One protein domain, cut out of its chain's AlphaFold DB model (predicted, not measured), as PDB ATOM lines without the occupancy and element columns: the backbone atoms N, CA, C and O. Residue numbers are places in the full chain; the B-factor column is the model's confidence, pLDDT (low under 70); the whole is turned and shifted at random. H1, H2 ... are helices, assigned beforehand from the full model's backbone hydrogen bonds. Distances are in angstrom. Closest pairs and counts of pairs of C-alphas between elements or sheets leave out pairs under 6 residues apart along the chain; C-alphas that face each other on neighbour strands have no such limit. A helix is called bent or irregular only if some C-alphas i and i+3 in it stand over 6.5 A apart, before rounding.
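Overview. This is residues 148 to 230 of the 230 residues of an uncharacterized protein of uncultured Gemmatimonadetes bacterium (UniProt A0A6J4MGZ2). The fold is a rounded, compact cluster of helices around H5: H4 and H6 run against H5 at shallow tilts, each beside a different stretch of it, H4 near its start and H6 farther along. H1 crosses H4 steeply, H3 lies across the later part of H5, and short H2 lies between H1 and H3 along the chain. The printed part has 83 residues with six named helices in the order H1 to H6 and no named strand; the class is all helix. The radius of gyration of the C-alphas is 11.7 A, and the C-alphas span 31 by 29 by 23 A.

Along the chain. The three longest helices have 14 residues each. H5, residues 195 to 208, is 20.0 A long and begins with C-alpha 195 at (115.841, 173.151, 123.656). H4, residues 180 to 193, is also 20.0 A; it is irregular, but only just, with C-alphas 185 and 188 6.9 A apart. H1, residues 148 to 161, is 19.7 A and begins at (109.521, 189.474, 134.932). H6, residues 216 to 226, is 15.1 A and ends at (115.982, 171.354, 136.054). H3 is residues 171 to 177, 9.6 A, and H2 is residues 164 to 167, 5.7 A.

Arrangement. H5 is the hub, touching the five other helices. H4, H5 and H6 form an up and down bundle, each helix running against the one before it. In the hairpin of H4 and H5, residues 187 to 191 of H4 touch residues 197 to 198 of H5 at a shallow tilt of 27 degrees; the closest C-alphas, of Glu 191 and Trp 198, are 5.4 A apart. In the hairpin of H5 and H6, residues 202 to 206 of H5 touch H6 at a shallow tilt of 16 degrees; the closest C-alphas are those of Arg 202 and Ala 226, 5.8 A. H1 touches H4 at a steep tilt of 55 degrees, the same way, the closest C-alphas being Ala 152 and Val 186, 4.3 A. H3 touches residues 204 to 208 of H5, about perpendicular at 86 degrees, closest at the C-alphas of Val 173 and Leu 205, 6.3 A. H2 and H5 only just touch, with 3 pairs of C-alphas within 8 A, the closest those of Ala 164 and Asp 200, 6.6 A. H1 is apart from H3 and H6. In H1, H3, H5 and H6 every O i to N i+4 pair is within hydrogen-bond range, in H4 8 of 10, and H2 is too short for such a pair.

Size, cuts and confidence. The C-alphas farthest apart, of Arg 193 and Pro 212, are 32.2 A apart. The printed part has no cut and ends at residue 230, the chain's last. The link from H5 to H6, 7 residues, is short; the other links are tight. Mean pLDDT of the printed part is 94.0, and residue 230 alone is under 70.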
ATOM      1  N   PRO A 148     109.078 190.859 135.101       95.62
ATOM      2  CA  PRO A 148     109.521 189.474 134.932       95.62
ATOM      3  C   PRO A 148     109.382 188.973 133.489       95.62
ATOM      4  O   PRO A 148     110.192 188.166 133.047       95.62
ATOM      5  N   ALA A 149     108.395 189.472 132.736       96.00
ATOM      6  CA  ALA A 149     108.217 189.124 131.326       96.00
ATOM      7  C   ALA A 149     109.340 189.692 130.440       96.00
ATOM      8  O   ALA A 149     109.912 188.961 129.635       96.00
ATOM      9  N   GLU A 150     109.694 190.967 130.628       97.31
ATOM     10  CA  GLU A 150     110.799 191.601 129.897       97.31
ATOM     11  C   GLU A 150     112.143 190.969 130.287       97.31
ATOM     12  O   GLU A 150     112.952 190.626 129.428       97.31
ATOM     13  N   PHE A 151     112.347 190.724 131.586       97.81
ATOM     14  CA  PHE A 151     113.500 189.990 132.103       97.81
ATOM     15  C   PHE A 151     113.635 188.615 131.434       97.81
ATOM     16  O   PHE A 151     114.707 188.271 130.929       97.81
ATOM     17  N   ALA A 152     112.543 187.846 131.384       97.50
ATOM     18  CA  ALA A 152     112.509 186.534 130.751       97.50
ATOM     19  C   ALA A 152     112.845 186.605 129.259       97.50
ATOM     20  O   ALA A 152     113.672 185.829 128.777       97.50
ATOM     21  N   ALA A 153     112.255 187.557 128.531       97.81
ATOM     22  CA  ALA A 153     112.510 187.745 127.108       97.81
ATOM     23  C   ALA A 153     113.976 188.116 126.831       97.81
ATOM     24  O   ALA A 153     114.588 187.566 125.905       97.81
ATOM     25  N   ALA A 154     114.547 189.021 127.628       98.12
ATOM     26  CA  ALA A 154     115.933 189.450 127.510       98.12
ATOM     27  C   ALA A 154     116.892 188.272 127.750       98.12
ATOM     28  O   ALA A 154     117.748 187.980 126.912       98.12
ATOM     29  N   TRP A 155     116.729 187.534 128.849       98.25
ATOM     30  CA  TRP A 155     117.596 186.392 129.157       98.25
ATOM     31  C   TRP A 155     117.416 185.220 128.196       98.25
ATOM     32  O   TRP A 155     118.400 184.571 127.839       98.25
ATOM     33  N   ALA A 156     116.199 184.987 127.704       97.88
ATOM     34  CA  ALA A 156     115.962 184.010 126.651       97.88
ATOM     35  C   ALA A 156     116.751 184.356 125.381       97.88
ATOM     36  O   ALA A 156     117.380 183.480 124.787       97.88
ATOM     37  N   ARG A 157     116.798 185.637 124.990       97.56
ATOM     38  CA  ARG A 157     117.678 186.110 123.911       97.56
ATOM     39  C   ARG A 157     119.154 185.873 124.246       97.56
ATOM     40  O   ARG A 157     119.870 185.352 123.396       97.56
ATOM     41  N   TYR A 158     119.601 186.215 125.453       98.19
ATOM     42  CA  TYR A 158     120.999 186.044 125.862       98.19
ATOM     43  C   TYR A 158     121.473 184.596 125.729       98.19
ATOM     44  O   TYR A 158     122.420 184.326 124.994       98.19
ATOM     45  N   PHE A 159     120.779 183.648 126.362       97.75
ATOM     46  CA  PHE A 159     121.198 182.243 126.358       97.75
ATOM     47  C   PHE A 159     121.099 181.577 124.984       97.75
ATOM     48  O   PHE A 159     121.804 180.608 124.726       97.75
ATOM     49  N   THR A 160     120.249 182.094 124.093       97.38
ATOM     50  CA  THR A 160     120.113 181.570 122.725       97.38
ATOM     51  C   THR A 160     121.066 182.214 121.725       97.38
ATOM     52  O   THR A 160     121.354 181.609 120.696       97.38
ATOM     53  N   SER A 161     121.574 183.414 122.021       96.81
ATOM     54  CA  SER A 161     122.456 184.166 121.118       96.81
ATOM     55  C   SER A 161     123.929 184.095 121.524       96.81
ATOM     56  O   SER A 161     124.802 184.270 120.677       96.81
ATOM     57  N   VAL A 162     124.225 183.852 122.804       97.00
ATOM     58  CA  VAL A 162     125.591 183.811 123.341       97.00
ATOM     59  C   VAL A 162     126.028 182.354 123.557       97.00
ATOM     60  O   VAL A 162     125.351 181.624 124.287       97.00
ATOM     61  N   PRO A 163     127.169 181.916 122.987       96.75
ATOM     62  CA  PRO A 163     127.659 180.548 123.147       96.75
ATOM     63  C   PRO A 163     127.856 180.141 124.611       96.75
ATOM     64  O   PRO A 163     128.380 180.915 125.412       96.75
ATOM     65  N   ALA A 164     127.528 178.888 124.943       97.00
ATOM     66  CA  ALA A 164     127.585 178.376 126.315       97.00
ATOM     67  C   ALA A 164     128.951 178.530 126.998       97.00
ATOM     68  O   ALA A 164     129.026 178.796 128.197       97.00
ATOM     69  N   VAL A 165     130.033 178.426 126.224       96.50
ATOM     70  CA  VAL A 165     131.409 178.604 126.706       96.50
ATOM     71  C   VAL A 165     131.678 180.004 127.278       96.50
ATOM     72  O   VAL A 165     132.561 180.151 128.113       96.50
ATOM     73  N   VAL A 166     130.916 181.022 126.865       95.25
ATOM     74  CA  VAL A 166     131.115 182.413 127.304       95.25
ATOM     75  C   VAL A 166     130.500 182.662 128.679       95.25
ATOM     76  O   VAL A 166     131.059 183.417 129.468       95.25
ATOM     77  N   TRP A 167     129.351 182.051 128.984       94.88
ATOM     78  CA  TRP A 167     128.626 182.317 130.230       94.88
ATOM     79  C   TRP A 167     128.731 181.200 131.275       94.88
ATOM     80  O   TRP A 167     128.423 181.447 132.446       94.88
ATOM     81  N   ARG A 168     129.198 179.996 130.921       94.25
ATOM     82  CA  ARG A 168     129.471 178.928 131.899       94.25
ATOM     83  C   ARG A 168     130.518 179.362 132.928       94.25
ATOM     84  O   ARG A 168     131.536 179.946 132.580       94.25
ATOM     85  N   GLY A 169     130.260 179.061 134.202       90.62
ATOM     86  CA  GLY A 169     131.166 179.394 135.310       90.62
ATOM     87  C   GLY A 169     131.299 180.893 135.607       90.62
ATOM     88  O   GLY A 169     132.179 181.286 136.368       90.62
ATOM     89  N   THR A 170     130.452 181.738 135.011       94.12
ATOM     90  CA  THR A 170     130.465 183.187 135.244       94.12
ATOM     91  C   THR A 170     129.448 183.604 136.305       94.12
ATOM     92  O   THR A 170     128.535 182.851 136.659       94.12
ATOM     93  N   ALA A 171     129.546 184.863 136.740       93.19
ATOM     94  CA  ALA A 171     128.583 185.493 137.640       93.19
ATOM     95  C   ALA A 171     127.132 185.447 137.119       93.19
ATOM     96  O   ALA A 171     126.199 185.500 137.915       93.19
ATOM     97  N   VAL A 172     126.921 185.302 135.802       94.62
ATOM     98  CA  VAL A 172     125.585 185.119 135.215       94.62
ATOM     99  C   VAL A 172     124.923 183.851 135.749       94.62
ATOM    100  O   VAL A 172     123.813 183.911 136.269       94.62
ATOM    101  N   VAL A 173     125.610 182.709 135.653       95.62
ATOM    102  CA  VAL A 173     125.079 181.420 136.124       95.62
ATOM    103  C   VAL A 173     124.925 181.450 137.640       95.62
ATOM    104  O   VAL A 173     123.884 181.054 138.157       95.62
ATOM    105  N   GLN A 174     125.915 181.998 138.347       95.19
ATOM    106  CA  GLN A 174     125.875 182.133 139.806       95.19
ATOM    107  C   GLN A 174     124.670 182.956 140.278       95.19
ATOM    108  O   GLN A 174     123.995 182.572 141.230       95.19
ATOM    109  N   ALA A 175     124.339 184.044 139.577       94.88
ATOM    110  CA  ALA A 175     123.194 184.881 139.916       94.88
ATOM    111  C   ALA A 175     121.850 184.145 139.778       94.88
ATOM    112  O   ALA A 175     120.952 184.392 140.584       94.88
ATOM    113  N   PHE A 176     121.715 183.234 138.807       96.31
ATOM    114  CA  PHE A 176     120.536 182.368 138.680       96.31
ATOM    115  C   PHE A 176     120.510 181.251 139.723       96.31
ATOM    116  O   PHE A 176     119.435 180.925 140.224       96.31
ATOM    117  N   VAL A 177     121.673 180.710 140.102       95.25
ATOM    118  CA  VAL A 177     121.775 179.732 141.195       95.25
ATOM    119  C   VAL A 177     121.253 180.327 142.507       95.25
ATOM    120  O   VAL A 177     120.475 179.683 143.201       95.25
ATOM    121  N   SER A 178     121.603 181.577 142.815       92.56
ATOM    122  CA  SER A 178     121.114 182.282 144.012       92.56
ATOM    123  C   SER A 178     119.695 182.851 143.883       92.56
ATOM    124  O   SER A 178     119.206 183.477 144.824       92.56
ATOM    125  N   ARG A 179     119.042 182.726 142.718       95.06
ATOM    126  CA  ARG A 179     117.686 183.250 142.474       95.06
ATOM    127  C   ARG A 179     116.844 182.277 141.635       95.06
ATOM    128  O   ARG A 179     116.490 182.611 140.500       95.06
ATOM    129  N   PRO A 180     116.445 181.114 142.184       93.81
ATOM    130  CA  PRO A 180     115.670 180.116 141.441       93.81
ATOM    131  C   PRO A 180     114.364 180.658 140.828       93.81
ATOM    132  O   PRO A 180     114.017 180.300 139.709       93.81
ATOM    133  N   ALA A 181     113.682 181.596 141.491       94.38
ATOM    134  CA  ALA A 181     112.474 182.231 140.946       94.38
ATOM    135  C   ALA A 181     112.734 183.033 139.650       94.38
ATOM    136  O   ALA A 181     111.886 183.079 138.760       94.38
ATOM    137  N   ALA A 182     113.919 183.641 139.511       96.12
ATOM    138  CA  ALA A 182     114.305 184.320 138.275       96.12
ATOM    139  C   ALA A 182     114.557 183.305 137.149       96.12
ATOM    140  O   ALA A 182     114.183 183.543 136.002       96.12
ATOM    141  N   LEU A 183     115.150 182.151 137.478       95.75
ATOM    142  CA  LEU A 183     115.336 181.057 136.525       95.75
ATOM    143  C   LEU A 183     113.995 180.508 136.030       95.75
ATOM    144  O   LEU A 183     113.845 180.270 134.834       95.75
ATOM    145  N   GLU A 184     113.021 180.333 136.924       94.19
ATOM    146  CA  GLU A 184     111.676 179.868 136.571       94.19
ATOM    147  C   GLU A 184     111.020 180.773 135.517       94.19
ATOM    148  O   GLU A 184     110.495 180.275 134.519       94.19
ATOM    149  N   ALA A 185     111.131 182.096 135.680       94.00
ATOM    150  CA  ALA A 185     110.612 183.060 134.710       94.00
ATOM    151  C   ALA A 185     111.275 182.924 133.325       94.00
ATOM    152  O   ALA A 185     110.613 183.089 132.301       94.00
ATOM    153  N   VAL A 186     112.571 182.603 133.283       96.06
ATOM    154  CA  VAL A 186     113.370 182.513 132.047       96.06
ATOM    155  C   VAL A 186     113.215 181.161 131.347       96.06
ATOM    156  O   VAL A 186     113.259 181.108 130.115       96.06
ATOM    157  N   ARG A 187     113.020 180.075 132.109       94.38
ATOM    158  CA  ARG A 187     113.005 178.685 131.625       94.38
ATOM    159  C   ARG A 187     112.156 178.517 130.371       94.38
ATOM    160  O   ARG A 187     112.678 178.081 129.348       94.38
ATOM    161  N   ARG A 188     110.878 178.905 130.442       89.81
ATOM    162  CA  ARG A 188     109.928 178.728 129.334       89.81
ATOM    163  C   ARG A 188     110.415 179.429 128.065       89.81
ATOM    164  O   ARG A 188     110.434 178.826 127.001       89.81
ATOM    165  N   GLY A 189     110.883 180.671 128.194       91.62
ATOM    166  CA  GLY A 189     111.370 181.451 127.056       91.62
ATOM    167  C   GLY A 189     112.632 180.868 126.412       91.62
ATOM    168  O   GLY A 189     112.791 180.964 125.196       91.62
ATOM    169  N   VAL A 190     113.527 180.255 127.195       95.44
ATOM    170  CA  VAL A 190     114.708 179.560 126.652       95.44
ATOM    171  C   VAL A 190     114.299 178.242 125.992       95.44
ATOM    172  O   VAL A 190     114.709 177.999 124.860       95.44
ATOM    173  N   GLU A 191     113.477 177.425 126.660       93.56
ATOM    174  CA  GLU A 191     112.990 176.132 126.151       93.56
ATOM    175  C   GLU A 191     112.266 176.284 124.805       93.56
ATOM    176  O   GLU A 191     112.581 175.561 123.859       93.56
ATOM    177  N   GLU A 192     111.356 177.256 124.690       93.00
ATOM    178  CA  GLU A 192     110.589 177.523 123.466       93.00
ATOM    179  C   GLU A 192     111.470 177.990 122.300       93.00
ATOM    180  O   GLU A 192     111.189 177.677 121.143       93.00
ATOM    181  N   ARG A 193     112.544 178.736 122.583       94.81
ATOM    182  CA  ARG A 193     113.448 179.261 121.547       94.81
ATOM    183  C   ARG A 193     114.529 178.269 121.137       94.81
ATOM    184  O   ARG A 193     114.923 178.249 119.973       94.81
ATOM    185  N   SER A 194     115.061 177.498 122.083       96.44
ATOM    186  CA  SER A 194     116.090 176.492 121.828       96.44
ATOM    187  C   SER A 194     116.184 175.491 122.978       96.44
ATOM    188  O   SER A 194     116.798 175.751 124.017       96.44
ATOM    189  N   ALA A 195     115.673 174.280 122.742       93.88
ATOM    190  CA  ALA A 195     115.841 173.151 123.656       93.88
ATOM    191  C   ALA A 195     117.324 172.847 123.954       93.88
ATOM    192  O   ALA A 195     117.661 172.441 125.065       93.88
ATOM    193  N   GLY A 196     118.218 173.085 122.984       96.19
ATOM    194  CA  GLY A 196     119.666 172.950 123.166       96.19
ATOM    195  C   GLY A 196     120.231 173.977 124.149       96.19
ATOM    196  O   GLY A 196     120.917 173.600 125.095       96.19
ATOM    197  N   ALA A 197     119.868 175.257 123.993       96.38
ATOM    198  CA  ALA A 197     120.300 176.309 124.916       96.38
ATOM    199  C   ALA A 197     119.786 176.062 126.342       96.38
ATOM    200  O   ALA A 197     120.514 176.279 127.313       96.38
ATOM    201  N   TRP A 198     118.557 175.553 126.480       96.12
ATOM    202  CA  TRP A 198     118.038 175.137 127.781       96.12
ATOM    203  C   TRP A 198     118.836 173.975 128.375       96.12
ATOM    204  O   TRP A 198     119.198 174.022 129.551       96.12
ATOM    205  N   ALA A 199     119.149 172.945 127.584       95.75
ATOM    206  CA  ALA A 199     119.942 171.813 128.052       95.75
ATOM    207  C   ALA A 199     121.332 172.253 128.549       95.75
ATOM    208  O   ALA A 199     121.767 171.805 129.616       95.75
ATOM    209  N   ASP A 200     121.981 173.169 127.826       96.94
ATOM    210  CA  ASP A 200     123.265 173.751 128.218       96.94
ATOM    211  C   ASP A 200     123.158 174.557 129.513       96.94
ATOM    212  O   ASP A 200     123.976 174.369 130.422       96.94
ATOM    213  N   LEU A 201     122.150 175.431 129.615       96.44
ATOM    214  CA  LEU A 201     121.916 176.267 130.793       96.44
ATOM    215  C   LEU A 201     121.630 175.402 132.019       96.44
ATOM    216  O   LEU A 201     122.268 175.563 133.059       96.44
ATOM    217  N   ARG A 202     120.733 174.427 131.877       96.19
ATOM    218  CA  ARG A 202     120.413 173.449 132.916       96.19
ATOM    219  C   ARG A 202     121.663 172.726 133.405       96.19
ATOM    220  O   ARG A 202     121.871 172.610 134.609       96.19
ATOM    221  N   SER A 203     122.498 172.238 132.486       96.19
ATOM    222  CA  SER A 203     123.742 171.552 132.846       96.19
ATOM    223  C   SER A 203     124.682 172.464 133.637       96.19
ATOM    224  O   SER A 203     125.223 172.019 134.647       96.19
ATOM    225  N   ALA A 204     124.838 173.725 133.227       96.38
ATOM    226  CA  ALA A 204     125.684 174.688 133.929       96.38
ATOM    227  C   ALA A 204     125.160 175.025 135.335       96.38
ATOM    228  O   ALA A 204     125.939 175.115 136.280       96.38
ATOM    229  N   LEU A 205     123.841 175.170 135.488       95.88
ATOM    230  CA  LEU A 205     123.200 175.437 136.778       95.88
ATOM    231  C   LEU A 205     123.360 174.264 137.748       95.88
ATOM    232  O   LEU A 205     123.670 174.482 138.915       95.88
ATOM    233  N   LEU A 206     123.187 173.026 137.272       95.12
ATOM    234  CA  LEU A 206     123.375 171.815 138.083       95.12
ATOM    235  C   LEU A 206     124.841 171.566 138.461       95.12
ATOM    236  O   LEU A 206     125.120 170.941 139.482       95.12
ATOM    237  N   GLU A 207     125.782 172.004 137.628       95.75
ATOM    238  CA  GLU A 207     127.206 171.968 137.953       95.75
ATOM    239  C   GLU A 207     127.529 172.991 139.050       95.75
ATOM    240  O   GLU A 207     128.124 172.642 140.072       95.75
ATOM    241  N   GLU A 208     127.077 174.233 138.877       95.62
ATOM    242  CA  GLU A 208     127.358 175.323 139.810       95.62
ATOM    243  C   GLU A 208     126.583 175.184 141.135       95.62
ATOM    244  O   GLU A 208     127.091 175.570 142.187       95.62
ATOM    245  N   SER A 209     125.417 174.526 141.154       95.19
ATOM    246  CA  SER A 209     124.648 174.267 142.387       95.19
ATOM    247  C   SER A 209     125.378 173.364 143.396       95.19
ATOM    248  O   SER A 209     125.031 173.328 144.583       95.19
ATOM    249  N   ARG A 210     126.416 172.640 142.953       94.75
ATOM    250  CA  ARG A 210     127.255 171.768 143.795       94.75
ATOM    251  C   ARG A 210     128.311 172.534 144.584       94.75
ATOM    252  O   ARG A 210     128.987 171.936 145.423       94.75
ATOM    253  N   ARG A 211     128.488 173.832 144.325       95.94
ATOM    254  CA  ARG A 211     129.488 174.644 145.023       95.94
ATOM    255  C   ARG A 211     129.142 174.786 146.516       95.94
ATOM    256  O   ARG A 211     127.961 174.816 146.864       95.94
ATOM    257  N   PRO A 212     130.146 174.922 147.407       94.81
ATOM    258  CA  PRO A 212     129.914 175.002 148.855       94.81
ATOM    259  C   PRO A 212     129.108 176.223 149.314       94.81
ATOM    260  O   PRO A 212     128.511 176.185 150.382       94.81
ATOM    261  N   TRP A 213     129.107 177.306 148.532       93.56
ATOM    262  CA  TRP A 213     128.404 178.548 148.863       93.56
ATOM    263  C   TRP A 213     126.901 178.505 148.543       93.56
ATOM    264  O   TRP A 213     126.168 179.403 148.948       93.56
ATOM    265  N   VAL A 214     126.428 177.479 147.825       94.06
ATOM    266  CA  VAL A 214     125.020 177.339 147.434       94.06
ATOM    267  C   VAL A 214     124.234 176.720 148.579       94.06
ATOM    268  O   VAL A 214     124.585 175.643 149.073       94.06
ATOM    269  N   SER A 215     123.151 177.380 148.988       94.62
ATOM    270  CA  SER A 215     122.316 176.881 150.076       94.62
ATOM    271  C   SER A 215     121.608 175.571 149.679       94.62
ATOM    272  O   SER A 215     121.270 175.375 148.506       94.62
ATOM    273  N   PRO A 216     121.326 174.661 150.633       94.38
ATOM    274  CA  PRO A 216     120.542 173.459 150.343       94.38
ATOM    275  C   PRO A 216     119.156 173.764 149.755       94.38
ATOM    276  O   PRO A 216     118.670 173.005 148.919       94.38
ATOM    277  N   ALA A 217     118.541 174.880 150.164       93.94
ATOM    278  CA  ALA A 217     117.241 175.318 149.663       93.94
ATOM    279  C   ALA A 217     117.309 175.741 148.188       93.94
ATOM    280  O   ALA A 217     116.507 175.270 147.381       93.94
ATOM    281  N   ASP A 218     118.302 176.558 147.818       93.31
ATOM    282  CA  ASP A 218     118.502 176.974 146.426       93.31
ATOM    283  C   ASP A 218     118.826 175.771 145.538       93.31
ATOM    284  O   ASP A 218     118.269 175.633 144.451       93.31
ATOM    285  N   ARG A 219     119.667 174.844 146.023       94.88
ATOM    286  CA  ARG A 219     119.984 173.604 145.301       94.88
ATOM    287  C   ARG A 219     118.731 172.781 145.011       94.88
ATOM    288  O   ARG A 219     118.527 172.399 143.862       94.88
ATOM    289  N   ALA A 220     117.890 172.543 146.017       93.88
ATOM    290  CA  ALA A 220     116.658 171.774 145.845       93.88
ATOM    291  C   ALA A 220     115.691 172.450 144.856       93.88
ATOM    292  O   ALA A 220     115.115 171.781 143.997       93.88
ATOM    293  N   ALA A 221     115.552 173.779 144.926       94.25
ATOM    294  CA  ALA A 221     114.729 174.539 143.988       94.25
ATOM    295  C   ALA A 221     115.259 174.447 142.544       94.25
ATOM    296  O   ALA A 221     114.481 174.251 141.610       94.25
ATOM    297  N   LEU A 222     116.579 174.529 142.349       93.94
ATOM    298  CA  LEU A 222     117.208 174.372 141.032       93.94
ATOM    299  C   LEU A 222     117.040 172.960 140.475       93.94
ATOM    300  O   LEU A 222     116.757 172.810 139.290       93.94
ATOM    301  N   GLU A 223     117.198 171.929 141.305       93.06
ATOM    302  CA  GLU A 223     117.003 170.533 140.898       93.06
ATOM    303  C   GLU A 223     115.558 170.278 140.451       93.06
ATOM    304  O   GLU A 223     115.342 169.654 139.411       93.06
ATOM    305  N   ALA A 224     114.575 170.838 141.165       93.25
ATOM    306  CA  ALA A 224     113.169 170.778 140.770       93.25
ATOM    307  C   ALA A 224     112.907 171.499 139.434       93.25
ATOM    308  O   ALA A 224     112.211 170.968 138.568       93.25
ATOM    309  N   LEU A 225     113.501 172.679 139.224       90.44
ATOM    310  CA  LEU A 225     113.368 173.437 137.971       90.44
ATOM    311  C   LEU A 225     114.101 172.783 136.790       90.44
ATOM    312  O   LEU A 225     113.676 172.941 135.647       90.44
ATOM    313  N   ALA A 226     115.188 172.062 137.053       83.94
ATOM    314  CA  ALA A 226     115.982 171.354 136.054       83.94
ATOM    315  C   ALA A 226     115.380 169.994 135.652       83.94
ATOM    316  O   ALA A 226     115.753 169.436 134.611       83.94
ATOM    317  N   ALA A 227     114.465 169.446 136.453       84.75
ATOM    318  CA  ALA A 227     113.813 168.184 136.144       84.75
ATOM    319  C   ALA A 227     113.081 168.263 134.783       84.75
ATOM    320  O   ALA A 227     112.484 169.298 134.454       84.75
ATOM    321  N   PRO A 228     113.139 167.196 133.959       76.50
ATOM    322  CA  PRO A 228     112.353 167.142 132.733       76.50
ATOM    323  C   PRO A 228     110.872 167.347 133.067       76.50
ATOM    324  O   PRO A 228     110.387 166.821 134.067       76.50
ATOM    325  N   ALA A 229     110.168 168.134 132.247       72.25
ATOM    326  CA  ALA A 229     108.714 168.201 132.338       72.25
ATOM    327  C   ALA A 229     108.170 166.787 132.079       72.25
ATOM    328  O   ALA A 229     108.515 166.186 131.058       72.25
ATOM    329  N   GLY A 230     107.449 166.241 133.060       57.00
ATOM    330  CA  GLY A 230     106.786 164.940 132.955       57.00
ATOM    331  C   GLY A 230     105.588 164.963 132.020       57.00
ATOM    332  O   GLY A 230     105.118 166.075 131.685       57.00
TER     333      GLY A 230